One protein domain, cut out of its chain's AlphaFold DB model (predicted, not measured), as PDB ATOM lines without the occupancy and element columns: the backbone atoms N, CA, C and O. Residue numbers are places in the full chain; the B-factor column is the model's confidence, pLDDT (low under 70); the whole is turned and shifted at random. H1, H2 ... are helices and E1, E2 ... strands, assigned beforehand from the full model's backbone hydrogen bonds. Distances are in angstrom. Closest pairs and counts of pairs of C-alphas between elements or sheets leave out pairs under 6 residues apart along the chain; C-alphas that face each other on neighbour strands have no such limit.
ATOM      1  N   GLU A 387     147.800 153.736 180.518       95.69
ATOM      2  CA  GLU A 387     148.626 154.947 180.597       95.69
ATOM      3  C   GLU A 387     148.276 155.895 179.439       95.69
ATOM      4  O   GLU A 387     148.392 155.526 178.272       95.69
ATOM      5  N   ILE A 388     147.803 157.105 179.753       96.12
ATOM      6  CA  ILE A 388     147.329 158.086 178.761       96.12
ATOM      7  C   ILE A 388     148.389 159.157 178.486       96.12
ATOM      8  O   ILE A 388     148.603 159.529 177.333       96.12
ATOM      9  N   ILE A 389     149.067 159.647 179.528       93.56
ATOM     10  CA  ILE A 389     150.251 160.509 179.395       93.56
ATOM     11  C   ILE A 389     151.390 159.858 180.184       93.56
ATOM     12  O   ILE A 389     151.227 159.693 181.399       93.56
ATOM     13  N   PRO A 390     152.525 159.513 179.537       91.38
ATOM     14  CA  PRO A 390     153.586 158.743 180.167       91.38
ATOM     15  C   PRO A 390     154.066 159.315 181.501       91.38
ATOM     16  O   PRO A 390     154.414 160.493 181.606       91.38
ATOM     17  N   ASN A 391     154.127 158.449 182.510       91.00
ATOM     18  CA  ASN A 391     154.518 158.724 183.889       91.00
ATOM     19  C   ASN A 391     153.651 159.772 184.621       91.00
ATOM     20  O   ASN A 391     154.075 160.240 185.679       91.00
ATOM     21  N   PHE A 392     152.481 160.159 184.093       96.38
ATOM     22  CA  PHE A 392     151.633 161.215 184.666       96.38
ATOM     23  C   PHE A 392     150.156 160.821 184.812       96.38
ATOM     24  O   PHE A 392     149.644 160.838 185.929       96.38
ATOM     25  N   LEU A 393     149.463 160.507 183.712       98.00
ATOM     26  CA  LEU A 393     147.998 160.409 183.684       98.00
ATOM     27  C   LEU A 393     147.552 159.010 183.275       98.00
ATOM     28  O   LEU A 393     147.825 158.573 182.155       98.00
ATOM     29  N   TYR A 394     146.828 158.341 184.168       98.44
ATOM     30  CA  TYR A 394     146.365 156.966 184.008       98.44
ATOM     31  C   TYR A 394     144.832 156.873 184.087       98.44
ATOM     32  O   TYR A 394     144.183 157.646 184.794       98.44
ATOM     33  N   LEU A 395     144.256 155.898 183.382       98.19
ATOM     34  CA  LEU A 395     142.816 155.654 183.248       98.19
ATOM     35  C   LEU A 395     142.492 154.183 183.526       98.19
ATOM     36  O   LEU A 395     143.151 153.296 182.986       98.19
ATOM     37  N   GLY A 396     141.435 153.897 184.285       96.56
ATOM     38  CA  GLY A 396     140.990 152.515 184.474       96.56
ATOM     39  C   GLY A 396     139.653 152.351 185.207       96.56
ATOM     40  O   GLY A 396     138.902 153.327 185.345       96.56
ATOM     41  N   PRO A 397     139.313 151.106 185.591       96.06
ATOM     42  CA  PRO A 397     138.099 150.762 186.328       96.06
ATOM     43  C   PRO A 397     138.236 151.018 187.841       96.06
ATOM     44  O   PRO A 397     139.249 151.534 188.321       96.06
ATOM     45  N   GLU A 398     137.187 150.676 188.582       96.31
ATOM     46  CA  GLU A 398     137.112 150.754 190.041       96.31
ATOM     47  C   GLU A 398     138.260 150.009 190.730       96.31
ATOM     48  O   GLU A 398     138.710 148.960 190.271       96.31
ATOM     49  N   ILE A 399     138.715 150.567 191.853       95.38
ATOM     50  CA  ILE A 399     139.666 149.933 192.762       95.38
ATOM     51  C   ILE A 399     138.828 149.226 193.827       95.38
ATOM     52  O   ILE A 399     138.120 149.891 194.574       95.38
ATOM     53  N   ALA A 400     138.900 147.900 193.879       92.31
ATOM     54  CA  ALA A 400     138.119 147.050 194.775       92.31
ATOM     55  C   ALA A 400     138.983 146.192 195.721       92.31
ATOM     56  O   ALA A 400     138.459 145.663 196.698       92.31
ATOM     57  N   THR A 401     140.293 146.038 195.466       92.56
ATOM     58  CA  THR A 401     141.182 145.200 196.300       92.56
ATOM     59  C   THR A 401     142.493 145.882 196.699       92.56
ATOM     60  O   THR A 401     143.003 146.779 196.021       92.56
ATOM     61  N   THR A 402     143.089 145.413 197.798       92.81
ATOM     62  CA  THR A 402     144.390 145.876 198.311       92.81
ATOM     63  C   THR A 402     145.544 145.612 197.332       92.81
ATOM     64  O   THR A 402     146.526 146.359 197.302       92.81
ATOM     65  N   ASP A 403     145.425 144.597 196.474       93.44
ATOM     66  CA  ASP A 403     146.414 144.301 195.428       93.44
ATOM     67  C   ASP A 403     146.369 145.343 194.306       93.44
ATOM     68  O   ASP A 403     147.406 145.774 193.805       93.44
ATOM     69  N   GLN A 404     145.174 145.834 193.968       94.69
ATOM     70  CA  GLN A 404     144.979 146.920 193.004       94.69
ATOM     71  C   GLN A 404     145.513 148.253 193.556       94.69
ATOM     72  O   GLN A 404     146.245 148.962 192.859       94.69
ATOM     73  N   VAL A 405     145.251 148.548 194.837       95.25
ATOM     74  CA  VAL A 405     145.887 149.645 195.600       95.25
ATOM     75  C   VAL A 405     147.418 149.533 195.540       95.25
ATOM     76  O   VAL A 405     148.113 150.519 195.283       95.25
ATOM     77  N   SER A 406     147.964 148.327 195.704       94.00
ATOM     78  CA  SER A 406     149.410 148.068 195.648       94.00
ATOM     79  C   SER A 406     149.989 148.225 194.234       94.00
ATOM     80  O   SER A 406     151.040 148.847 194.069       94.00
ATOM     81  N   GLY A 407     149.286 147.760 193.199       93.62
ATOM     82  CA  GLY A 407     149.668 147.931 191.793       93.62
ATOM     83  C   GLY A 407     149.691 149.399 191.345       93.62
ATOM     84  O   GLY A 407     150.561 149.796 190.567       93.62
ATOM     85  N   LEU A 408     148.805 150.240 191.889       95.38
ATOM     86  CA  LEU A 408     148.863 151.694 191.699       95.38
ATOM     87  C   LEU A 408     150.128 152.296 192.341       95.38
ATOM     88  O   LEU A 408     150.817 153.097 191.702       95.38
ATOM     89  N   ARG A 409     150.500 151.870 193.560       93.81
ATOM     90  CA  ARG A 409     151.739 152.328 194.228       93.81
ATOM     91  C   ARG A 409     152.995 151.935 193.447       93.81
ATOM     92  O   ARG A 409     153.901 152.756 193.322       93.81
ATOM     93  N   GLN A 410     153.040 150.723 192.891       92.44
ATOM     94  CA  GLN A 410     154.156 150.249 192.054       92.44
ATOM     95  C   GLN A 410     154.348 151.119 190.799       92.44
ATOM     96  O   GLN A 410     155.477 151.425 190.424       92.44
ATOM     97  N   ARG A 411     153.257 151.624 190.207       92.38
ATOM     98  CA  ARG A 411     153.270 152.578 189.076       92.38
ATOM     99  C   ARG A 411     153.602 154.025 189.484       92.38
ATOM    100  O   ARG A 411     153.416 154.952 188.700       92.38
ATOM    101  N   SER A 412     154.105 154.229 190.707       94.62
ATOM    102  CA  SER A 412     154.454 155.532 191.297       94.62
ATOM    103  C   SER A 412     153.301 156.544 191.375       94.62
ATOM    104  O   SER A 412     153.550 157.741 191.520       94.62
ATOM    105  N   ILE A 413     152.048 156.086 191.305       97.19
ATOM    106  CA  ILE A 413     150.862 156.949 191.377       97.19
ATOM    107  C   ILE A 413     150.753 157.566 192.780       97.19
ATOM    108  O   ILE A 413     151.176 156.975 193.776       97.19
ATOM    109  N   LYS A 414     150.240 158.797 192.841       97.69
ATOM    110  CA  LYS A 414     150.171 159.630 194.053       97.69
ATOM    111  C   LYS A 414     148.784 160.205 194.310       97.69
ATOM    112  O   LYS A 414     148.402 160.334 195.470       97.69
ATOM    113  N   ARG A 415     148.017 160.495 193.256       98.31
ATOM    114  CA  ARG A 415     146.623 160.949 193.358       98.31
ATOM    115  C   ARG A 415     145.660 159.934 192.757       98.31
ATOM    116  O   ARG A 415     145.983 159.274 191.767       98.31
ATOM    117  N   VAL A 416     144.463 159.846 193.325       98.44
ATOM    118  CA  VAL A 416     143.357 159.041 192.790       98.44
ATOM    119  C   VAL A 416     142.117 159.920 192.686       98.44
ATOM    120  O   VAL A 416     141.713 160.544 193.666       98.44
ATOM    121  N   LEU A 417     141.515 159.953 191.498       98.62
ATOM    122  CA  LEU A 417     140.291 160.689 191.201       98.62
ATOM    123  C   LEU A 417     139.170 159.715 190.823       98.62
ATOM    124  O   LEU A 417     139.146 159.172 189.714       98.62
ATOM    125  N   ASN A 418     138.226 159.523 191.740       98.25
ATOM    126  CA  ASN A 418     137.016 158.743 191.510       98.25
ATOM    127  C   ASN A 418     135.919 159.634 190.910       98.25
ATOM    128  O   ASN A 418     135.440 160.566 191.555       98.25
ATOM    129  N   MET A 419     135.499 159.333 189.682       98.06
ATOM    130  CA  MET A 419     134.431 160.033 188.961       98.06
ATOM    131  C   MET A 419     133.053 159.366 189.107       98.06
ATOM    132  O   MET A 419     132.111 159.770 188.428       98.06
ATOM    133  N   ALA A 420     132.905 158.316 189.919       95.81
ATOM    134  CA  ALA A 420     131.659 157.567 190.068       95.81
ATOM    135  C   ALA A 420     131.017 157.768 191.442       95.81
ATOM    136  O   ALA A 420     131.681 157.662 192.465       95.81
ATOM    137  N   GLU A 421     129.708 158.019 191.473       93.00
ATOM    138  CA  GLU A 421     128.929 158.082 192.719       93.00
ATOM    139  C   GLU A 421     128.844 156.708 193.405       93.00
ATOM    140  O   GLU A 421     129.063 156.606 194.607       93.00
ATOM    141  N   GLU A 422     128.600 155.656 192.621       91.31
ATOM    142  CA  GLU A 422     128.318 154.279 193.050       91.31
ATOM    143  C   GLU A 422     129.550 153.375 193.222       91.31
ATOM    144  O   GLU A 422     129.404 152.164 193.408       91.31
ATOM    145  N   CYS A 423     130.758 153.926 193.100       90.12
ATOM    146  CA  CYS A 423     131.969 153.185 193.455       90.12
ATOM    147  C   CYS A 423     132.204 153.227 194.965       90.12
ATOM    148  O   CYS A 423     131.947 154.259 195.591       90.12
ATOM    149  N   ASP A 424     132.706 152.124 195.518       84.94
ATOM    150  CA  ASP A 424     133.167 152.088 196.907       84.94
ATOM    151  C   ASP A 424     134.515 152.823 197.032       84.94
ATOM    152  O   ASP A 424     135.303 152.892 196.084       84.94
ATOM    153  N   ASP A 425     134.758 153.403 198.202       87.62
ATOM    154  CA  ASP A 425     135.957 154.169 198.530       87.62
ATOM    155  C   ASP A 425     136.691 153.600 199.761       87.62
ATOM    156  O   ASP A 425     137.769 154.090 200.097       87.62
ATOM    157  N   ASP A 426     136.119 152.618 200.467       89.62
ATOM    158  CA  ASP A 426     136.610 152.108 201.760       89.62
ATOM    159  C   ASP A 426     137.536 150.880 201.617       89.62
ATOM    160  O   ASP A 426     137.649 150.038 202.509       89.62
ATOM    161  N   VAL A 427     138.261 150.800 200.494       90.75
ATOM    162  CA  VAL A 427     139.318 149.800 200.271       90.75
ATOM    163  C   VAL A 427     140.540 150.124 201.148       90.75
ATOM    164  O   VAL A 427     141.090 151.225 201.031       90.75
ATOM    165  N   PRO A 428     141.030 149.187 201.988       92.25
ATOM    166  CA  PRO A 428     142.165 149.432 202.875       92.25
ATOM    167  C   PRO A 428     143.419 149.916 202.138       92.25
ATOM    168  O   PRO A 428     143.899 149.281 201.197       92.25
ATOM    169  N   GLY A 429     143.977 151.039 202.588       89.88
ATOM    170  CA  GLY A 429     145.165 151.647 201.995       89.88
ATOM    171  C   GLY A 429     144.879 152.613 200.838       89.88
ATOM    172  O   GLY A 429     145.828 153.245 200.366       89.88
ATOM    173  N   LEU A 430     143.639 152.760 200.364       92.75
ATOM    174  CA  LEU A 430     143.318 153.672 199.261       92.75
ATOM    175  C   LEU A 430     143.381 155.150 199.679       92.75
ATOM    176  O   LEU A 430     143.928 155.971 198.945       92.75
ATOM    177  N   LYS A 431     142.854 155.490 200.859       92.81
ATOM    178  CA  LYS A 431     142.806 156.872 201.378       92.81
ATOM    179  C   LYS A 431     144.065 157.245 202.167       92.81
ATOM    180  O   LYS A 431     144.326 158.420 202.399       92.81
ATOM    181  N   GLU A 432     144.849 156.247 202.562       91.88
ATOM    182  CA  GLU A 432     146.056 156.373 203.378       91.88
ATOM    183  C   GLU A 432     147.335 156.481 202.532       91.88
ATOM    184  O   GLU A 432     148.286 157.137 202.949       91.88
ATOM    185  N   ASN A 433     147.383 155.851 201.348       91.38
ATOM    186  CA  ASN A 433     148.568 155.875 200.474       91.38
ATOM    187  C   ASN A 433     148.504 156.915 199.339       91.38
ATOM    188  O   ASN A 433     149.522 157.134 198.678       91.38
ATOM    189  N   PHE A 434     147.342 157.528 199.090       96.56
ATOM    190  CA  PHE A 434     147.112 158.430 197.958       96.56
ATOM    191  C   PHE A 434     146.345 159.688 198.372       96.56
ATOM    192  O   PHE A 434     145.476 159.645 199.240       96.56
ATOM    193  N   VAL A 435     146.593 160.799 197.674       97.00
ATOM    194  CA  VAL A 435     145.711 161.973 197.720       97.00
ATOM    195  C   VAL A 435     144.426 161.615 196.972       97.00
ATOM    196  O   VAL A 435     144.378 161.634 195.739       97.00
ATOM    197  N   TYR A 436     143.407 161.217 197.727       97.31
ATOM    198  CA  TYR A 436     142.139 160.725 197.202       97.31
ATOM    199  C   TYR A 436     141.106 161.848 197.043       97.31
ATOM    200  O   TYR A 436     140.846 162.603 197.981       97.31
ATOM    201  N   GLN A 437     140.464 161.930 195.876       97.62
ATOM    202  CA  GLN A 437     139.365 162.855 195.604       97.62
ATOM    203  C   GLN A 437     138.214 162.138 194.888       97.62
ATOM    204  O   GLN A 437     138.428 161.402 193.926       97.62
ATOM    205  N   LYS A 438     136.975 162.406 195.316       97.38
ATOM    206  CA  LYS A 438     135.758 161.900 194.670       97.38
ATOM    207  C   LYS A 438     134.927 163.040 194.096       97.38
ATOM    208  O   LYS A 438     134.628 164.018 194.781       97.38
ATOM    209  N   ILE A 439     134.531 162.894 192.838       97.00
ATOM    210  CA  ILE A 439     133.574 163.745 192.137       97.00
ATOM    211  C   ILE A 439     132.438 162.823 191.691       97.00
ATOM    212  O   ILE A 439     132.499 162.198 190.635       97.00
ATOM    213  N   ALA A 440     131.413 162.705 192.534       93.88
ATOM    214  CA  ALA A 440     130.291 161.795 192.326       93.88
ATOM    215  C   ALA A 440     129.476 162.174 191.073       93.88
ATOM    216  O   ALA A 440     128.637 163.074 191.116       93.88
ATOM    217  N   ALA A 441     129.729 161.491 189.951       93.94
ATOM    218  CA  ALA A 441     128.978 161.648 188.709       93.94
ATOM    219  C   ALA A 441     128.192 160.375 188.364       93.94
ATOM    220  O   ALA A 441     128.679 159.251 188.533       93.94
ATOM    221  N   ARG A 442     126.985 160.559 187.820       92.25
ATOM    222  CA  ARG A 442     126.105 159.483 187.336       92.25
ATOM    223  C   ARG A 442     126.429 159.163 185.884       92.25
ATOM    224  O   ARG A 442     126.643 160.070 185.087       92.25
ATOM    225  N   ASP A 443     126.442 157.883 185.514       92.38
ATOM    226  CA  ASP A 443     126.673 157.468 184.119       92.38
ATOM    227  C   ASP A 443     125.386 157.489 183.279       92.38
ATOM    228  O   ASP A 443     125.056 156.548 182.555       92.38
ATOM    229  N   THR A 444     124.606 158.559 183.416       85.00
ATOM    230  CA  THR A 444     123.299 158.695 182.772       85.00
ATOM    231  C   THR A 444     123.203 160.038 182.044       85.00
ATOM    232  O   THR A 444     123.946 160.974 182.343       85.00
ATOM    233  N   VAL A 445     122.344 160.121 181.026       77.88
ATOM    234  CA  VAL A 445     122.263 161.283 180.114       77.88
ATOM    235  C   VAL A 445     121.427 162.424 180.699       77.88
ATOM    236  O   VAL A 445     121.481 163.555 180.235       77.88
ATOM    237  N   GLU A 446     120.677 162.112 181.750       79.00
ATOM    238  CA  GLU A 446     119.789 162.984 182.507       79.00
ATOM    239  C   GLU A 446     120.547 163.730 183.634       79.00
ATOM    240  O   GLU A 446     119.960 164.539 184.361       79.00
ATOM    241  N   MET A 447     121.856 163.462 183.794       83.00
ATOM    242  CA  MET A 447     122.714 164.089 184.802       83.00
ATOM    243  C   MET A 447     122.773 165.611 184.620       83.00
ATOM    244  O   MET A 447     123.137 166.126 183.566       83.00
ATOM    245  N   GLN A 448     122.487 166.339 185.698       82.44
ATOM    246  CA  GLN A 448     122.585 167.797 185.731       82.44
ATOM    247  C   GLN A 448     124.006 168.265 186.077       82.44
ATOM    248  O   GLN A 448     124.761 167.567 186.755       82.44
ATOM    249  N   ASN A 449     124.363 169.471 185.627       90.25
ATOM    250  CA  ASN A 449     125.667 170.108 185.866       90.25
ATOM    251  C   ASN A 449     126.893 169.267 185.429       90.25
ATOM    252  O   ASN A 449     127.943 169.286 186.074       90.25
ATOM    253  N   VAL A 450     126.790 168.559 184.298       91.31
ATOM    254  CA  VAL A 450     127.925 167.848 183.678       91.31
ATOM    255  C   VAL A 450     129.126 168.782 183.474       91.31
ATOM    256  O   VAL A 450     130.256 168.398 183.769       91.31
ATOM    257  N   GLN A 451     128.890 170.034 183.061       91.75
ATOM    258  CA  GLN A 451     129.962 171.002 182.817       91.75
ATOM    259  C   GLN A 451     130.777 171.319 184.081       91.75
ATOM    260  O   GLN A 451     132.006 171.275 184.043       91.75
ATOM    261  N   GLY A 452     130.115 171.624 185.202       94.38
ATOM    262  CA  GLY A 452     130.787 171.919 186.469       94.38
ATOM    263  C   GLY A 452     131.482 170.692 187.061       94.38
ATOM    264  O   GLY A 452     132.564 170.816 187.632       94.38
ATOM    265  N   THR A 453     130.903 169.505 186.876       96.62
ATOM    266  CA  THR A 453     131.503 168.216 187.250       96.62
ATOM    267  C   THR A 453     132.809 167.964 186.495       96.62
ATOM    268  O   THR A 453     133.837 167.702 187.120       96.62
ATOM    269  N   LEU A 454     132.801 168.102 185.167       97.38
ATOM    270  CA  LEU A 454     133.996 167.940 184.339       97.38
ATOM    271  C   LEU A 454     135.039 169.031 184.631       97.38
ATOM    272  O   LEU A 454     136.202 168.700 184.823       97.38
ATOM    273  N   LYS A 455     134.646 170.305 184.777       97.19
ATOM    274  CA  LYS A 455     135.574 171.401 185.135       97.19
ATOM    275  C   LYS A 455     136.298 171.163 186.470       97.19
ATOM    276  O   LYS A 455     137.493 171.432 186.556       97.19
ATOM    277  N   LYS A 456     135.627 170.593 187.480       98.06
ATOM    278  CA  LYS A 456     136.275 170.166 188.739       98.06
ATOM    279  C   LYS A 456     137.269 169.017 188.537       98.06
ATOM    280  O   LYS A 456     138.302 168.985 189.198       98.06
ATOM    281  N   ALA A 457     136.977 168.085 187.628       98.25
ATOM    282  CA  ALA A 457     137.890 166.993 187.298       98.25
ATOM    283  C   ALA A 457     139.142 167.494 186.557       98.25
ATOM    284  O   ALA A 457     140.246 167.054 186.865       98.25
ATOM    285  N   VAL A 458     138.986 168.470 185.654       98.38
ATOM    286  CA  VAL A 458     140.111 169.169 185.008       98.38
ATOM    287  C   VAL A 458     141.002 169.843 186.050       98.38
ATOM    288  O   VAL A 458     142.201 169.584 186.067       98.38
ATOM    289  N   GLN A 459     140.418 170.607 186.982       98.06
ATOM    290  CA  GLN A 459     141.155 171.244 188.085       98.06
ATOM    291  C   GLN A 459     141.966 170.232 188.912       98.06
ATOM    292  O   GLN A 459     143.141 170.468 189.177       98.06
ATOM    293  N   ALA A 460     141.383 169.078 189.254       98.19
ATOM    294  CA  ALA A 460     142.071 168.023 189.999       98.19
ATOM    295  C   ALA A 460     143.276 167.424 189.240       98.19
ATOM    296  O   ALA A 460     144.318 167.153 189.845       98.19
ATOM    297  N   ILE A 461     143.161 167.242 187.917       98.25
ATOM    298  CA  ILE A 461     144.255 166.748 187.064       98.25
ATOM    299  C   ILE A 461     145.339 167.829 186.899       98.25
ATOM    300  O   ILE A 461     146.527 167.523 187.031       98.25
ATOM    301  N   ASP A 462     144.952 169.091 186.695       97.31
ATOM    302  CA  ASP A 462     145.869 170.236 186.621       97.31
ATOM    303  C   ASP A 462     146.650 170.446 187.920       97.31
ATOM    304  O   ASP A 462     147.855 170.692 187.884       97.31
ATOM    305  N   ASP A 463     146.006 170.330 189.080       96.94
ATOM    306  CA  ASP A 463     146.692 170.425 190.370       96.94
ATOM    307  C   ASP A 463     147.688 169.272 190.548       96.94
ATOM    308  O   ASP A 463     148.829 169.497 190.954       96.94
ATOM    309  N   SER A 464     147.331 168.052 190.138       96.69
ATOM    310  CA  SER A 464     148.273 166.925 190.110       96.69
ATOM    311  C   SER A 464     149.481 167.191 189.197       96.69
ATOM    312  O   SER A 464     150.621 166.879 189.557       96.69
ATOM    313  N   LYS A 465     149.256 167.833 188.041       94.19
ATOM    314  CA  LYS A 465     150.309 168.249 187.101       94.19
ATOM    315  C   LYS A 465     151.237 169.312 187.699       94.19
ATOM    316  O   LYS A 465     152.450 169.185 187.545       94.19
ATOM    317  N   LYS A 466     150.690 170.310 188.408       93.88
ATOM    318  CA  LYS A 466     151.447 171.367 189.119       93.88
ATOM    319  C   LYS A 466     152.314 170.808 190.251       93.88
ATOM    320  O   LYS A 466     153.415 171.300 190.468       93.88
ATOM    321  N   HIS A 467     151.830 169.792 190.965       93.25
ATOM    322  CA  HIS A 467     152.543 169.182 192.093       93.25
ATOM    323  C   HIS A 467     153.536 168.073 191.697       93.25
ATOM    324  O   HIS A 467     154.238 167.551 192.559       93.25
ATOM    325  N   HIS A 468     153.628 167.719 190.411       92.62
ATOM    326  CA  HIS A 468     154.435 166.596 189.913       92.62
ATOM    327  C   HIS A 468     154.075 165.235 190.533       92.62
ATOM    328  O   HIS A 468     154.913 164.343 190.687       92.62
ATOM    329  N   GLU A 469     152.783 165.051 190.800       95.88
ATOM    330  CA  GLU A 469     152.189 163.833 191.346       95.88
ATOM    331  C   GLU A 469     151.384 163.094 190.258       95.88
ATOM    332  O   GLU A 469     150.447 163.677 189.710       95.88
ATOM    333  N   PRO A 470     151.720 161.838 189.888       97.50
ATOM    334  CA  PRO A 470     150.940 161.100 188.896       97.50
ATOM    335  C   PRO A 470     149.551 160.735 189.429       97.50
ATOM    336  O   PRO A 470     149.401 160.385 190.606       97.50
ATOM    337  N   ILE A 471     148.549 160.771 188.553       98.56
ATOM    338  CA  ILE A 471     147.131 160.623 188.890       98.56
ATOM    339  C   ILE A 471     146.468 159.471 188.136       98.56
ATOM    340  O   ILE A 471     146.628 159.312 186.923       98.56
ATOM    341  N   TYR A 472     145.685 158.683 188.869       98.62
ATOM    342  CA  TYR A 472     144.786 157.670 188.324       98.62
ATOM    343  C   TYR A 472     143.344 158.175 188.362       98.62
ATOM    344  O   TYR A 472     142.821 158.478 189.435       98.62
ATOM    345  N   VAL A 473     142.699 158.265 187.199       98.69
ATOM    346  CA  VAL A 473     141.306 158.704 187.064       98.69
ATOM    347  C   VAL A 473     140.433 157.496 186.730       98.69
ATOM    348  O   VAL A 473     140.635 156.840 185.706       98.69
ATOM    349  N   HIS A 474     139.435 157.207 187.563       98.12
ATOM    350  CA  HIS A 474     138.573 156.037 187.389       98.12
ATOM    351  C   HIS A 474     137.082 156.339 187.558       98.12
ATOM    352  O   HIS A 474     136.666 157.398 188.016       98.12
ATOM    353  N   CYS A 475     136.269 155.388 187.118       96.56
ATOM    354  CA  CYS A 475     134.853 155.253 187.454       96.56
ATOM    355  C   CYS A 475     134.595 153.747 187.637       96.56
ATOM    356  O   CYS A 475     135.559 153.024 187.879       96.56
ATOM    357  N   LYS A 476     133.367 153.237 187.469       95.19
ATOM    358  CA  LYS A 476     133.098 151.792 187.612       95.19
ATOM    359  C   LYS A 476     133.900 150.926 186.623       95.19
ATOM    360  O   LYS A 476     134.733 150.127 187.025       95.19
ATOM    361  N   ALA A 477     133.710 151.140 185.316       92.50
ATOM    362  CA  ALA A 477     134.336 150.333 184.252       92.50
ATOM    363  C   ALA A 477     135.525 151.017 183.533       92.50
ATOM    364  O   ALA A 477     136.155 150.440 182.641       92.50
ATOM    365  N   GLY A 478     135.801 152.287 183.842       95.25
ATOM    366  CA  GLY A 478     136.814 153.074 183.133       95.25
ATOM    367  C   GLY A 478     136.487 153.359 181.662       95.25
ATOM    368  O   GLY A 478     137.408 153.502 180.861       95.25
ATOM    369  N   LYS A 479     135.199 153.363 181.279       94.00
ATOM    370  CA  LYS A 479     134.748 153.531 179.881       94.00
ATOM    371  C   LYS A 479     134.160 154.914 179.574       94.00
ATOM    372  O   LYS A 479     134.468 155.471 178.527       94.00
ATOM    373  N   SER A 480     133.326 155.459 180.466       95.62
ATOM    374  CA  SER A 480     132.565 156.699 180.230       95.62
ATOM    375  C   SER A 480     133.069 157.868 181.089       95.62
ATOM    376  O   SER A 480     133.944 158.606 180.644       95.62
ATOM    377  N   ARG A 481     132.598 158.018 182.336       97.88
ATOM    378  CA  ARG A 481     132.886 159.181 183.213       97.88
ATOM    379  C   ARG A 481     134.365 159.571 183.356       97.88
ATOM    380  O   ARG A 481     134.692 160.746 183.226       97.88
ATOM    381  N   SER A 482     135.266 158.619 183.606       98.25
ATOM    382  CA  SER A 482     136.703 158.915 183.735       98.25
ATOM    383  C   SER A 482     137.377 159.229 182.399       98.25
ATOM    384  O   SER A 482     138.250 160.092 182.351       98.25
ATOM    385  N   ALA A 483     136.926 158.614 181.301       97.88
ATOM    386  CA  ALA A 483     137.354 159.008 179.963       97.88
ATOM    387  C   ALA A 483     136.889 160.442 179.651       97.88
ATOM    388  O   ALA A 483     137.693 161.249 179.201       97.88
ATOM    389  N   ALA A 484     135.643 160.801 179.980       97.81
ATOM    390  CA  ALA A 484     135.118 162.158 179.822       97.81
ATOM    391  C   ALA A 484     135.909 163.207 180.627       97.81
ATOM    392  O   ALA A 484     136.206 164.277 180.099       97.81
ATOM    393  N   ALA A 485     136.310 162.894 181.863       98.56
ATOM    394  CA  ALA A 485     137.175 163.760 182.669       98.56
ATOM    395  C   ALA A 485     138.541 164.023 182.002       98.56
ATOM    396  O   ALA A 485     138.981 165.170 181.926       98.56
ATOM    397  N   ILE A 486     139.187 162.983 181.464       98.62
ATOM    398  CA  ILE A 486     140.469 163.121 180.756       98.62
ATOM    399  C   ILE A 486     140.299 163.850 179.413       98.62
ATOM    400  O   ILE A 486     141.143 164.673 179.066       98.62
ATOM    401  N   LEU A 487     139.207 163.609 178.679       98.19
ATOM    402  CA  LEU A 487     138.879 164.348 177.452       98.19
ATOM    403  C   LEU A 487     138.721 165.846 177.732       98.19
ATOM    404  O   LEU A 487     139.309 166.654 177.019       98.19
ATOM    405  N   ALA A 488     137.993 166.213 178.791       98.12
ATOM    406  CA  ALA A 488     137.825 167.606 179.198       98.12
ATOM    407  C   ALA A 488     139.173 168.265 179.527       98.12
ATOM    408  O   ALA A 488     139.415 169.393 179.112       98.12
ATOM    409  N   TYR A 489     140.069 167.552 180.216       98.50
ATOM    410  CA  TYR A 489     141.407 168.049 180.556       98.50
ATOM    411  C   TYR A 489     142.298 168.229 179.314       98.50
ATOM    412  O   TYR A 489     142.919 169.278 179.151       98.50
ATOM    413  N   LEU A 490     142.313 167.260 178.392       97.50
ATOM    414  CA  LEU A 490     143.072 167.378 177.141       97.50
ATOM    415  C   LEU A 490     142.562 168.535 176.265       97.50
ATOM    416  O   LEU A 490     143.365 169.205 175.618       97.50
ATOM    417  N   VAL A 491     141.250 168.792 176.256       96.19
ATOM    418  CA  VAL A 491     140.653 169.912 175.510       96.19
ATOM    419  C   VAL A 491     140.932 171.260 176.181       96.19
ATOM    420  O   VAL A 491     141.377 172.179 175.501       96.19
ATOM    421  N   ILE A 492     140.701 171.386 177.492       95.94
ATOM    422  CA  ILE A 492     140.762 172.670 178.212       95.94
ATOM    423  C   ILE A 492     142.196 173.072 178.578       95.94
ATOM    424  O   ILE A 492     142.572 174.218 178.352       95.94
ATOM    425  N   SER A 493     142.991 172.158 179.136       95.12
ATOM    426  CA  SER A 493     144.297 172.489 179.735       95.12
ATOM    427  C   SER A 493     145.465 172.219 178.788       95.12
ATOM    428  O   SER A 493     146.432 172.979 178.761       95.12
ATOM    429  N   GLU A 494     145.352 171.189 177.939       93.12
ATOM    430  CA  GLU A 494     146.356 170.889 176.905       93.12
ATOM    431  C   GLU A 494     146.004 171.475 175.527       93.12
ATOM    432  O   GLU A 494     146.783 171.332 174.583       93.12
ATOM    433  N   ASN A 495     144.856 172.153 175.412       93.12
ATOM    434  CA  ASN A 495     144.379 172.845 174.211       93.12
ATOM    435  C   ASN A 495     144.266 171.934 172.964       93.12
ATOM    436  O   ASN A 495     144.495 172.366 171.830       93.12
ATOM    437  N   TRP A 496     143.942 170.650 173.144       94.00
ATOM    438  CA  TRP A 496     143.698 169.718 172.036       94.00
ATOM    439  C   TRP A 496     142.279 169.862 171.482       94.00
ATOM    440  O   TRP A 496     141.361 170.304 172.168       94.00
ATOM    441  N   THR A 497     142.076 169.425 170.239       92.62
ATOM    442  CA  THR A 497     140.728 169.168 169.725       92.62
ATOM    443  C   THR A 497     140.166 167.886 170.341       92.62
ATOM    444  O   THR A 497     140.901 166.924 170.598       92.62
ATOM    445  N   LEU A 498     138.853 167.828 170.549       91.44
ATOM    446  CA  LEU A 498     138.153 166.680 171.129       91.44
ATOM    447  C   LEU A 498     138.344 165.422 170.269       91.44
ATOM    448  O   LEU A 498     138.545 164.331 170.800       91.44
ATOM    449  N   LYS A 499     138.398 165.579 168.940       88.81
ATOM    450  CA  LYS A 499     138.702 164.495 167.991       88.81
ATOM    451  C   LYS A 499     140.125 163.935 168.155       88.81
ATOM    452  O   LYS A 499     140.304 162.719 168.095       88.81
ATOM    453  N   LYS A 500     141.130 164.786 168.416       89.56
ATOM    454  CA  LYS A 500     142.515 164.368 168.734       89.56
ATOM    455  C   LYS A 500     142.568 163.660 170.092       89.56
ATOM    456  O   LYS A 500     143.147 162.582 170.194       89.56
ATOM    457  N   ALA A 501     141.921 164.235 171.108       94.56
ATOM    458  CA  ALA A 501     141.864 163.680 172.458       94.56
ATOM    459  C   ALA A 501     141.204 162.291 172.489       94.56
ATOM    460  O   ALA A 501     141.782 161.359 173.044       94.56
ATOM    461  N   TYR A 502     140.054 162.114 171.830       92.50
ATOM    462  CA  TYR A 502     139.366 160.821 171.788       92.50
ATOM    463  C   TYR A 502     140.186 159.742 171.080       92.50
ATOM    464  O   TYR A 502     140.422 158.683 171.660       92.50
ATOM    465  N   ARG A 503     140.711 160.029 169.880       88.94
ATOM    466  CA  ARG A 503     141.560 159.087 169.129       88.94
ATOM    467  C   ARG A 503     142.814 158.668 169.909       88.94
ATOM    468  O   ARG A 503     143.256 157.532 169.767       88.94
ATOM    469  N   HIS A 504     143.375 159.548 170.741       89.94
ATOM    470  CA  HIS A 504     144.522 159.229 171.600       89.94
ATOM    471  C   HIS A 504     144.154 158.283 172.751       89.94
ATOM    472  O   HIS A 504     144.772 157.230 172.896       89.94
ATOM    473  N   ILE A 505     143.117 158.606 173.536       94.31
ATOM    474  CA  ILE A 505     142.686 157.738 174.647       94.31
ATOM    475  C   ILE A 505     142.190 156.386 174.108       94.31
ATOM    476  O   ILE A 505     142.491 155.357 174.706       94.31
ATOM    477  N   ALA A 506     141.515 156.355 172.953       88.31
ATOM    478  CA  ALA A 506     141.068 155.118 172.309       88.31
ATOM    479  C   ALA A 506     142.232 154.175 171.949       88.31
ATOM    480  O   ALA A 506     142.095 152.965 172.097       88.31
ATOM    481  N   LYS A 507     143.408 154.697 171.565       88.12
ATOM    482  CA  LYS A 507     144.606 153.866 171.318       88.12
ATOM    483  C   LYS A 507     145.175 153.250 172.600       88.12
ATOM    484  O   LYS A 507     145.634 152.116 172.568       88.12
ATOM    485  N   ALA A 508     145.090 153.952 173.731       88.38
ATOM    486  CA  ALA A 508     145.497 153.429 175.041       88.38
ATOM    487  C   ALA A 508     144.411 152.578 175.740       88.38
ATOM    488  O   ALA A 508     144.700 151.840 176.687       88.38
ATOM    489  N   ARG A 509     143.146 152.696 175.311       92.12
ATOM    490  CA  ARG A 509     141.986 151.979 175.859       92.12
ATOM    491  C   ARG A 509     140.858 151.876 174.810       92.12
ATOM    492  O   ARG A 509     139.939 152.694 174.842       92.12
ATOM    493  N   PRO A 510     140.855 150.851 173.932       83.81
ATOM    494  CA  PRO A 510     139.907 150.748 172.807       83.81
ATOM    495  C   PRO A 510     138.414 150.720 173.170       83.81
ATOM    496  O   PRO A 510     137.568 150.951 172.319       83.81
ATOM    497  N   ASN A 511     138.083 150.464 174.438       82.69
ATOM    498  CA  ASN A 511     136.715 150.328 174.942       82.69
ATOM    499  C   ASN A 511     136.159 151.596 175.632       82.69
ATOM    500  O   ASN A 511     135.252 151.488 176.462       82.69
ATOM    501  N   ILE A 512     136.699 152.791 175.357       90.38
ATOM    502  CA  ILE A 512     136.110 154.046 175.856       90.38
ATOM    503  C   ILE A 512     134.829 154.416 175.098       90.38
ATOM    504  O   ILE A 512     134.763 154.374 173.875       90.38
ATOM    505  N   SER A 513     133.811 154.840 175.840       88.69
ATOM    506  CA  SER A 513     132.519 155.274 175.308       88.69
ATOM    507  C   SER A 513     131.846 156.219 176.313       88.69
ATOM    508  O   SER A 513     130.994 155.774 177.088       88.69
ATOM    509  N   PRO A 514     132.231 157.510 176.359       90.69
ATOM    510  CA  PRO A 514     131.491 158.534 177.095       90.69
ATOM    511  C   PRO A 514     130.017 158.549 176.682       90.69
ATOM    512  O   PRO A 514     129.708 158.474 175.493       90.69
ATOM    513  N   ASN A 515     129.096 158.655 177.643       88.00
ATOM    514  CA  ASN A 515     127.678 158.784 177.301       88.00
ATOM    515  C   ASN A 515     127.403 160.099 176.537       88.00
ATOM    516  O   ASN A 515     128.150 161.072 176.665       88.00
ATOM    517  N   ILE A 516     126.325 160.142 175.747       80.81
ATOM    518  CA  ILE A 516     126.022 161.277 174.855       80.81
ATOM    519  C   ILE A 516     125.868 162.622 175.593       80.81
ATOM    520  O   ILE A 516     126.191 163.661 175.025       80.81
ATOM    521  N   GLY A 517     125.478 162.620 176.875       81.06
ATOM    522  CA  GLY A 517     125.453 163.824 177.713       81.06
ATOM    523  C   GLY A 517     126.854 164.366 178.020       81.06
ATOM    524  O   GLY A 517     127.075 165.574 177.955       81.06
ATOM    525  N   PHE A 518     127.831 163.483 178.267       91.31
ATOM    526  CA  PHE A 518     129.241 163.878 178.359       91.31
ATOM    527  C   PHE A 518     129.785 164.360 177.010       91.31
ATOM    528  O   PHE A 518     130.454 165.388 176.979       91.31
ATOM    529  N   VAL A 519     129.485 163.673 175.900       89.50
ATOM    530  CA  VAL A 519     129.960 164.076 174.558       89.50
ATOM    531  C   VAL A 519     129.426 165.458 174.170       89.50
ATOM    532  O   VAL A 519     130.209 166.325 173.789       89.50
ATOM    533  N   ALA A 520     128.125 165.704 174.339       86.25
ATOM    534  CA  ALA A 520     127.505 166.990 174.026       86.25
ATOM    535  C   ALA A 520     128.067 168.148 174.870       86.25
ATOM    536  O   ALA A 520     128.139 169.279 174.393       86.25
ATOM    537  N   GLU A 521     128.485 167.894 176.113       91.50
ATOM    538  CA  GLU A 521     129.119 168.917 176.951       91.50
ATOM    539  C   GLU A 521     130.608 169.112 176.619       91.50
ATOM    540  O   GLU A 521     131.092 170.241 176.618       91.50
ATOM    541  N   LEU A 522     131.324 168.044 176.250       94.19
ATOM    542  CA  LEU A 522     132.699 168.120 175.745       94.19
ATOM    543  C   LEU A 522     132.792 168.916 174.433       94.19
ATOM    544  O   LEU A 522     133.755 169.652 174.243       94.19
ATOM    545  N   MET A 523     131.786 168.825 173.557       90.38
ATOM    546  CA  MET A 523     131.715 169.637 172.332       90.38
ATOM    547  C   MET A 523     131.600 171.138 172.650       90.38
ATOM    548  O   MET A 523     132.332 171.932 172.068       90.38
ATOM    549  N   LYS A 524     130.783 171.535 173.639       89.75
ATOM    550  CA  LYS A 524     130.708 172.937 174.110       89.75
ATOM    551  C   LYS A 524     132.016 173.413 174.752       89.75
ATOM    552  O   LYS A 524     132.352 174.591 174.675       89.75
ATOM    553  N   MET A 525     132.756 172.513 175.406       93.69
ATOM    554  CA  MET A 525     134.089 172.824 175.938       93.69
ATOM    555  C   MET A 525     135.108 173.044 174.819       93.69
ATOM    556  O   MET A 525     135.905 173.969 174.918       93.69
ATOM    557  N   GLU A 526     135.068 172.240 173.754       94.50
ATOM    558  CA  GLU A 526     135.906 172.445 172.570       94.50
ATOM    559  C   GLU A 526     135.573 173.774 171.877       94.50
ATOM    560  O   GLU A 526     136.477 174.566 171.622       94.50
ATOM    561  N   GLU A 527     134.288 174.066 171.666       90.81
ATOM    562  CA  GLU A 527     133.814 175.337 171.106       90.81
ATOM    563  C   GLU A 527     134.290 176.544 171.930       90.81
ATOM    564  O   GLU A 527     134.808 177.510 171.374       90.81
ATOM    565  N   GLY A 528     134.211 176.459 173.263       90.12
ATOM    566  CA  GLY A 528     134.680 177.504 174.177       90.12
ATOM    567  C   GLY A 528     136.204 177.694 174.245       90.12
ATOM    568  O   GLY A 528     136.645 178.696 174.803       90.12
ATOM    569  N   VAL A 529     137.002 176.766 173.700       91.69
ATOM    570  CA  VAL A 529     138.477 176.846 173.645       91.69
ATOM    571  C   VAL A 529     138.973 177.209 172.241       91.69
ATOM    572  O   VAL A 529     139.899 178.004 172.101       91.69
ATOM    573  N   HIS A 530     138.363 176.646 171.195       85.19
ATOM    574  CA  HIS A 530     138.824 176.757 169.803       85.19
ATOM    575  C   HIS A 530     137.958 177.672 168.926       85.19
ATOM    576  O   HIS A 530     138.309 177.913 167.774       85.19
ATOM    577  N   GLY A 531     136.811 178.148 169.424       82.94
ATOM    578  CA  GLY A 531     135.821 178.912 168.649       82.94
ATOM    579  C   GLY A 531     135.037 178.082 167.622       82.94
ATOM    580  O   GLY A 531     134.238 178.634 166.872       82.94
ATOM    581  N   GLN A 532     135.278 176.770 167.566       79.56
ATOM    582  CA  GLN A 532     134.640 175.815 166.662       79.56
ATOM    583  C   GLN A 532     134.712 174.400 167.252       79.56
ATOM    584  O   GLN A 532     135.648 174.073 167.983       79.56
ATOM    585  N   VAL A 533     133.755 173.544 166.895       80.94
ATOM    586  CA  VAL A 533     133.752 172.114 167.244       80.94
ATOM    587  C   VAL A 533     134.464 171.309 166.150       80.94
ATOM    588  O   VAL A 533     134.371 171.632 164.964       80.94
ATOM    589  N   SER A 534     135.158 170.232 166.524       78.81
ATOM    590  CA  SER A 534     135.728 169.262 165.582       78.81
ATOM    591  C   SER A 534     134.669 168.720 164.620       78.81
ATOM    592  O   SER A 534     133.564 168.367 165.027       78.81
ATOM    593  N   ASN A 535     135.013 168.543 163.339       66.06
ATOM    594  CA  ASN A 535     134.095 167.881 162.416       66.06
ATOM    595  C   ASN A 535     134.030 166.361 162.690       66.06
ATOM    596  O   ASN A 535     134.967 165.608 162.387       66.06
ATOM    597  N   PHE A 536     132.900 165.931 163.254       62.69
ATOM    598  CA  PHE A 536     132.553 164.539 163.555       62.69
ATOM    599  C   PHE A 536     131.680 163.867 162.475       62.69
ATOM    600  O   PHE A 536     131.247 162.737 162.675       62.69
ATOM    601  N   ALA A 537     131.412 164.524 161.338       39.28
ATOM    602  CA  ALA A 537     130.589 163.969 160.261       39.28
ATOM    603  C   ALA A 537     131.327 162.865 159.473       39.28
ATOM    604  O   ALA A 537     131.915 163.110 158.421       39.28
ATOM    605  N   GLY A 538     131.288 161.643 160.000       40.00
ATOM    606  CA  GLY A 538     131.826 160.426 159.392       40.00
ATOM    607  C   GLY A 538     131.847 159.270 160.396       40.00
ATOM    608  O   GLY A 538     131.692 159.483 161.597       40.00
ATOM    609  N   THR A 539     132.094 158.047 159.928       37.81
ATOM    610  CA  THR A 539     132.166 156.811 160.740       37.81
ATOM    611  C   THR A 539     133.397 156.733 161.667       37.81
ATOM    612  O   THR A 539     133.736 155.673 162.179       37.81
ATOM    613  N   ASP A 540     134.039 157.873 161.930       42.00
ATOM    614  CA  ASP A 540     135.328 158.102 162.605       42.00
ATOM    615  C   ASP A 540     135.419 157.660 164.079       42.00
ATOM    616  O   ASP A 540     136.474 157.809 164.700       42.00
ATOM    617  N   TRP A 541     134.325 157.146 164.644       51.03
ATOM    618  CA  TRP A 541     134.294 156.496 165.958       51.03
ATOM    619  C   TRP A 541     134.563 154.983 165.870       51.03
ATOM    620  O   TRP A 541     134.910 154.372 166.877       51.03
ATOM    621  N   HIS A 542     134.432 154.374 164.684       42.44
ATOM    622  CA  HIS A 542     134.743 152.961 164.474       42.44
ATOM    623  C   HIS A 542     136.251 152.702 164.340       42.44
ATOM    624  O   HIS A 542     137.042 153.554 163.942       42.44
ATOM    625  N   LEU A 543     136.623 151.461 164.660       40.81
ATOM    626  CA  LEU A 543     137.973 150.963 164.946       40.81
ATOM    627  C   LEU A 543     139.048 151.178 163.851       40.81
ATOM    628  O   LEU A 543     140.234 150.997 164.118       40.81
ATOM    629  N   ALA A 544     138.654 151.541 162.627       37.25
ATOM    630  CA  ALA A 544     139.469 151.427 161.414       37.25
ATOM    631  C   ALA A 544     140.724 152.327 161.361       37.25
ATOM    632  O   ALA A 544     141.704 151.948 160.729       37.25
ATOM    633  N   ASP A 545     140.732 153.486 162.032       40.84
ATOM    634  CA  ASP A 545     141.876 154.425 162.046       40.84
ATOM    635  C   ASP A 545     142.750 154.295 163.321       40.84
ATOM    636  O   ASP A 545     143.631 155.118 163.620       40.84
ATOM    637  N   LEU A 546     142.505 153.251 164.127       46.12
ATOM    638  CA  LEU A 546     143.281 153.004 165.343       46.12
ATOM    639  C   LEU A 546     144.624 152.310 165.071       46.12
ATOM    640  O   LEU A 546     145.584 152.567 165.797       46.12
ATOM    641  N   THR A 547     144.707 151.505 164.009       43.75
ATOM    642  CA  THR A 547     145.905 150.756 163.577       43.75
ATOM    643  C   THR A 547     147.020 151.647 163.029       43.75
ATOM    644  O   THR A 547     148.196 151.304 163.142       43.75
ATOM    645  N   ASN A 548     146.679 152.814 162.475       44.47
ATOM    646  CA  ASN A 548     147.660 153.794 162.014       44.47
ATOM    647  C   ASN A 548     148.470 154.354 163.203       44.47
ATOM    648  O   ASN A 548     147.879 154.688 164.236       44.47
ATOM    649  N   PRO A 549     149.801 154.532 163.099       48.25
ATOM    650  CA  PRO A 549     150.584 155.147 164.171       48.25
ATOM    651  C   PRO A 549     150.107 156.586 164.460       48.25
ATOM    652  O   PRO A 549     149.577 157.256 163.568       48.25
ATOM    653  N   PRO A 550     150.271 157.104 165.695       53.66
ATOM    654  CA  PRO A 550     149.948 158.499 165.999       53.66
ATOM    655  C   PRO A 550     150.735 159.431 165.072       53.66
ATOM    656  O   PRO A 550     151.922 159.203 164.832       53.66
ATOM    657  N   SER A 551     150.088 160.478 164.548       56.81
ATOM    658  CA  SER A 551     150.713 161.363 163.557       56.81
ATOM    659  C   SER A 551     152.006 161.997 164.096       56.81
ATOM    660  O   SER A 551     152.104 162.216 165.309       56.81
ATOM    661  N   PRO A 552     152.995 162.341 163.245       61.47
ATOM    662  CA  PRO A 552     154.273 162.888 163.705       61.47
ATOM    663  C   PRO A 552     154.128 164.102 164.628       61.47
ATOM    664  O   PRO A 552     154.898 164.257 165.572       61.47
ATOM    665  N   ASP A 553     153.114 164.940 164.415       62.59
ATOM    666  CA  ASP A 553     152.835 166.090 165.279       62.59
ATOM    667  C   ASP A 553     152.164 165.698 166.600       62.59
ATOM    668  O   ASP A 553     152.487 166.279 167.632       62.59
ATOM    669  N   THR A 554     151.343 164.642 166.622       62.38
ATOM    670  CA  THR A 554     150.857 164.034 167.875       62.38
ATOM    671  C   THR A 554     152.017 163.449 168.684       62.38
ATOM    672  O   THR A 554     152.070 163.642 169.896       62.38
ATOM    673  N   GLN A 555     152.994 162.806 168.035       68.38
ATOM    674  CA  GLN A 555     154.201 162.299 168.704       68.38
ATOM    675  C   GLN A 555     155.070 163.437 169.264       68.38
ATOM    676  O   GLN A 555     155.495 163.376 170.419       68.38
ATOM    677  N   LYS A 556     155.284 164.517 168.492       72.06
ATOM    678  CA  LYS A 556     155.952 165.741 168.979       72.06
ATOM    679  C   LYS A 556     155.209 166.338 170.175       72.06
ATOM    680  O   LYS A 556     155.858 166.746 171.135       72.06
ATOM    681  N   GLU A 557     153.876 166.370 170.141       75.25
ATOM    682  CA  GLU A 557     153.050 166.872 171.240       75.25
ATOM    683  C   GLU A 557     153.183 166.011 172.495       75.25
ATOM    684  O   GLU A 557     153.471 166.540 173.561       75.25
ATOM    685  N   MET A 558     153.070 164.686 172.380       75.25
ATOM    686  CA  MET A 558     153.290 163.772 173.505       75.25
ATOM    687  C   MET A 558     154.698 163.937 174.085       75.25
ATOM    688  O   MET A 558     154.859 164.008 175.303       75.25
ATOM    689  N   GLY A 559     155.708 164.130 173.231       71.00
ATOM    690  CA  GLY A 559     157.058 164.503 173.648       71.00
ATOM    691  C   GLY A 559     157.147 165.875 174.332       71.00
ATOM    692  O   GLY A 559     157.980 166.049 175.218       71.00
ATOM    693  N   ARG A 560     156.301 166.857 173.983       84.19
ATOM    694  CA  ARG A 560     156.182 168.142 174.705       84.19
ATOM    695  C   ARG A 560     155.517 167.959 176.067       84.19
ATOM    696  O   ARG A 560     156.033 168.515 177.034       84.19
ATOM    697  N   LEU A 561     154.432 167.185 176.150       78.44
ATOM    698  CA  LEU A 561     153.713 166.894 177.396       78.44
ATOM    699  C   LEU A 561     154.623 166.164 178.387       78.44
ATOM    700  O   LEU A 561     154.815 166.618 179.514       78.44
ATOM    701  N   GLU A 562     155.283 165.100 177.931       80.50
ATOM    702  CA  GLU A 562     156.227 164.333 178.738       80.50
ATOM    703  C   GLU A 562     157.446 165.179 179.159       80.50
ATOM    704  O   GLU A 562     157.894 165.102 180.303       80.50
ATOM    705  N   LYS A 563     157.961 166.061 178.289       79.25
ATOM    706  CA  LYS A 563     159.038 167.000 178.658       79.25
ATOM    707  C   LYS A 563     158.564 168.110 179.596       79.25
ATOM    708  O   LYS A 563     159.348 168.558 180.426       79.25
ATOM    709  N   ALA A 564     157.329 168.600 179.494       75.88
ATOM    710  CA  ALA A 564     156.764 169.555 180.453       75.88
ATOM    711  C   ALA A 564     156.666 168.919 181.847       75.88
ATOM    712  O   ALA A 564     157.184 169.476 182.814       75.88
ATOM    713  N   TRP A 565     156.133 167.698 181.904       79.31
ATOM    714  CA  TRP A 565     156.086 166.855 183.092       79.31
ATOM    715  C   TRP A 565     157.475 166.606 183.716       79.31
ATOM    716  O   TRP A 565     157.707 166.939 184.879       79.31
TER     717      TRP A 565
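Overview. This is residues 387 to 565 of the 598 residues of the protein "Protein-tyrosine-phosphatase" of Mucor circinelloides f. circinelloides (strain 1006PhL) (UniProt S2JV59). Picture a strongly twisted five-stranded sheet, with H3 and H4 packed over one face and H5 packed by its edge strand E1; H6 packs on H3, H4 and H5 and is not on the sheet. H1 and H2 only graze the sheet, far from the mean of the C-alphas, and a long loop, residues 531 to 551, leads from H6 to H7, which grazes the sheet and touches no helix. The printed part has 179 residues, with seven named helices and five named strands in the order E1 E2 H1 E3 H2 E4 H3 E5 H4 H5 H6 H7. The sheet runs E1 E2 E5 E3 E4 and is mixed, and the class is mixed, helices and strands. The whole is compact and rounded, with a radius of gyration of the C-alphas of 15.7 A and spans of 46 by 39 by 29 A.

Along the chain. Start with the sheet: find C-alpha 387 at (148.626, 154.947, 180.597), where E1, residues 387 to 389, begins. E2, residues 393 to 396, is the neighbour of E1 in the sheet, and E5, residues 471 to 474, is the next strand after E2. E3, residues 415 to 420, measures 15.7 A, and E4, residues 435 to 441, 19.0 A. The longest helix by residues is H3, residues 450 to 466; go from C-alpha 450 at (127.925, 167.848, 183.678) along 24.4 A. H4, residues 481 to 492, measures 16.4 A, H5, residues 498 to 508, 15.6 A, and H6, residues 516 to 530, 20.7 A. H1 is residues 402 to 410 and H2 residues 430 to 433. H7, residues 552 to 565, runs 19.9 A and ends at C-alpha 565, (156.086, 166.855, 183.092).

Arrangement. Look first at E1 and E2, an antiparallel hairpin, where N 388 and O 393 are 2.8 A apart. E2 and E5 are parallel, with N 394 and O 471 at 2.9 A; E5 and E3 are parallel, with N 419 and O 474 at 2.8 A; E3 and E4 are parallel, with N 439 and O 418 at 2.8 A. E3, H2 and E4 form a strand-helix-strand unit, two parallel neighbour strands with a helix between; E2, H1, E3 and E4, H3, E5 are split units, with another strand between their two in the sheet. The three crossovers are right-handed. H3, H4 and H5 with the sheet make two layers, helices on one face of a sheet. H3 has a height over the sheet of 9.3 A and runs along the strands, at 5 degrees to E3 on the local plane. H4 stands up from the sheet, rising 49 degrees. H4 touches H3, closest at the C-alphas of Val 458 and Tyr 489, 4.8 A. H6 touches H4 at a shallow tilt of 11 degrees, the same way, closest at the C-alphas of Val 491 and Glu 526, 6.1 A. Every O i to N i+4 pair is within hydrogen-bond range in H1, H3, H4, H5 and H7; in H6 it is 10 of 11, and H2 is too short for such a pair.

Size, cuts and confidence. The C-alphas farthest apart are those of Pro 428 and Ala 537, 46.5 A. The printed part has no cut. The one long link is H6 to H7, 21 residues. The mean pLDDT of the printed part is 87.1; look at residues 535 to 555 for the values under 70.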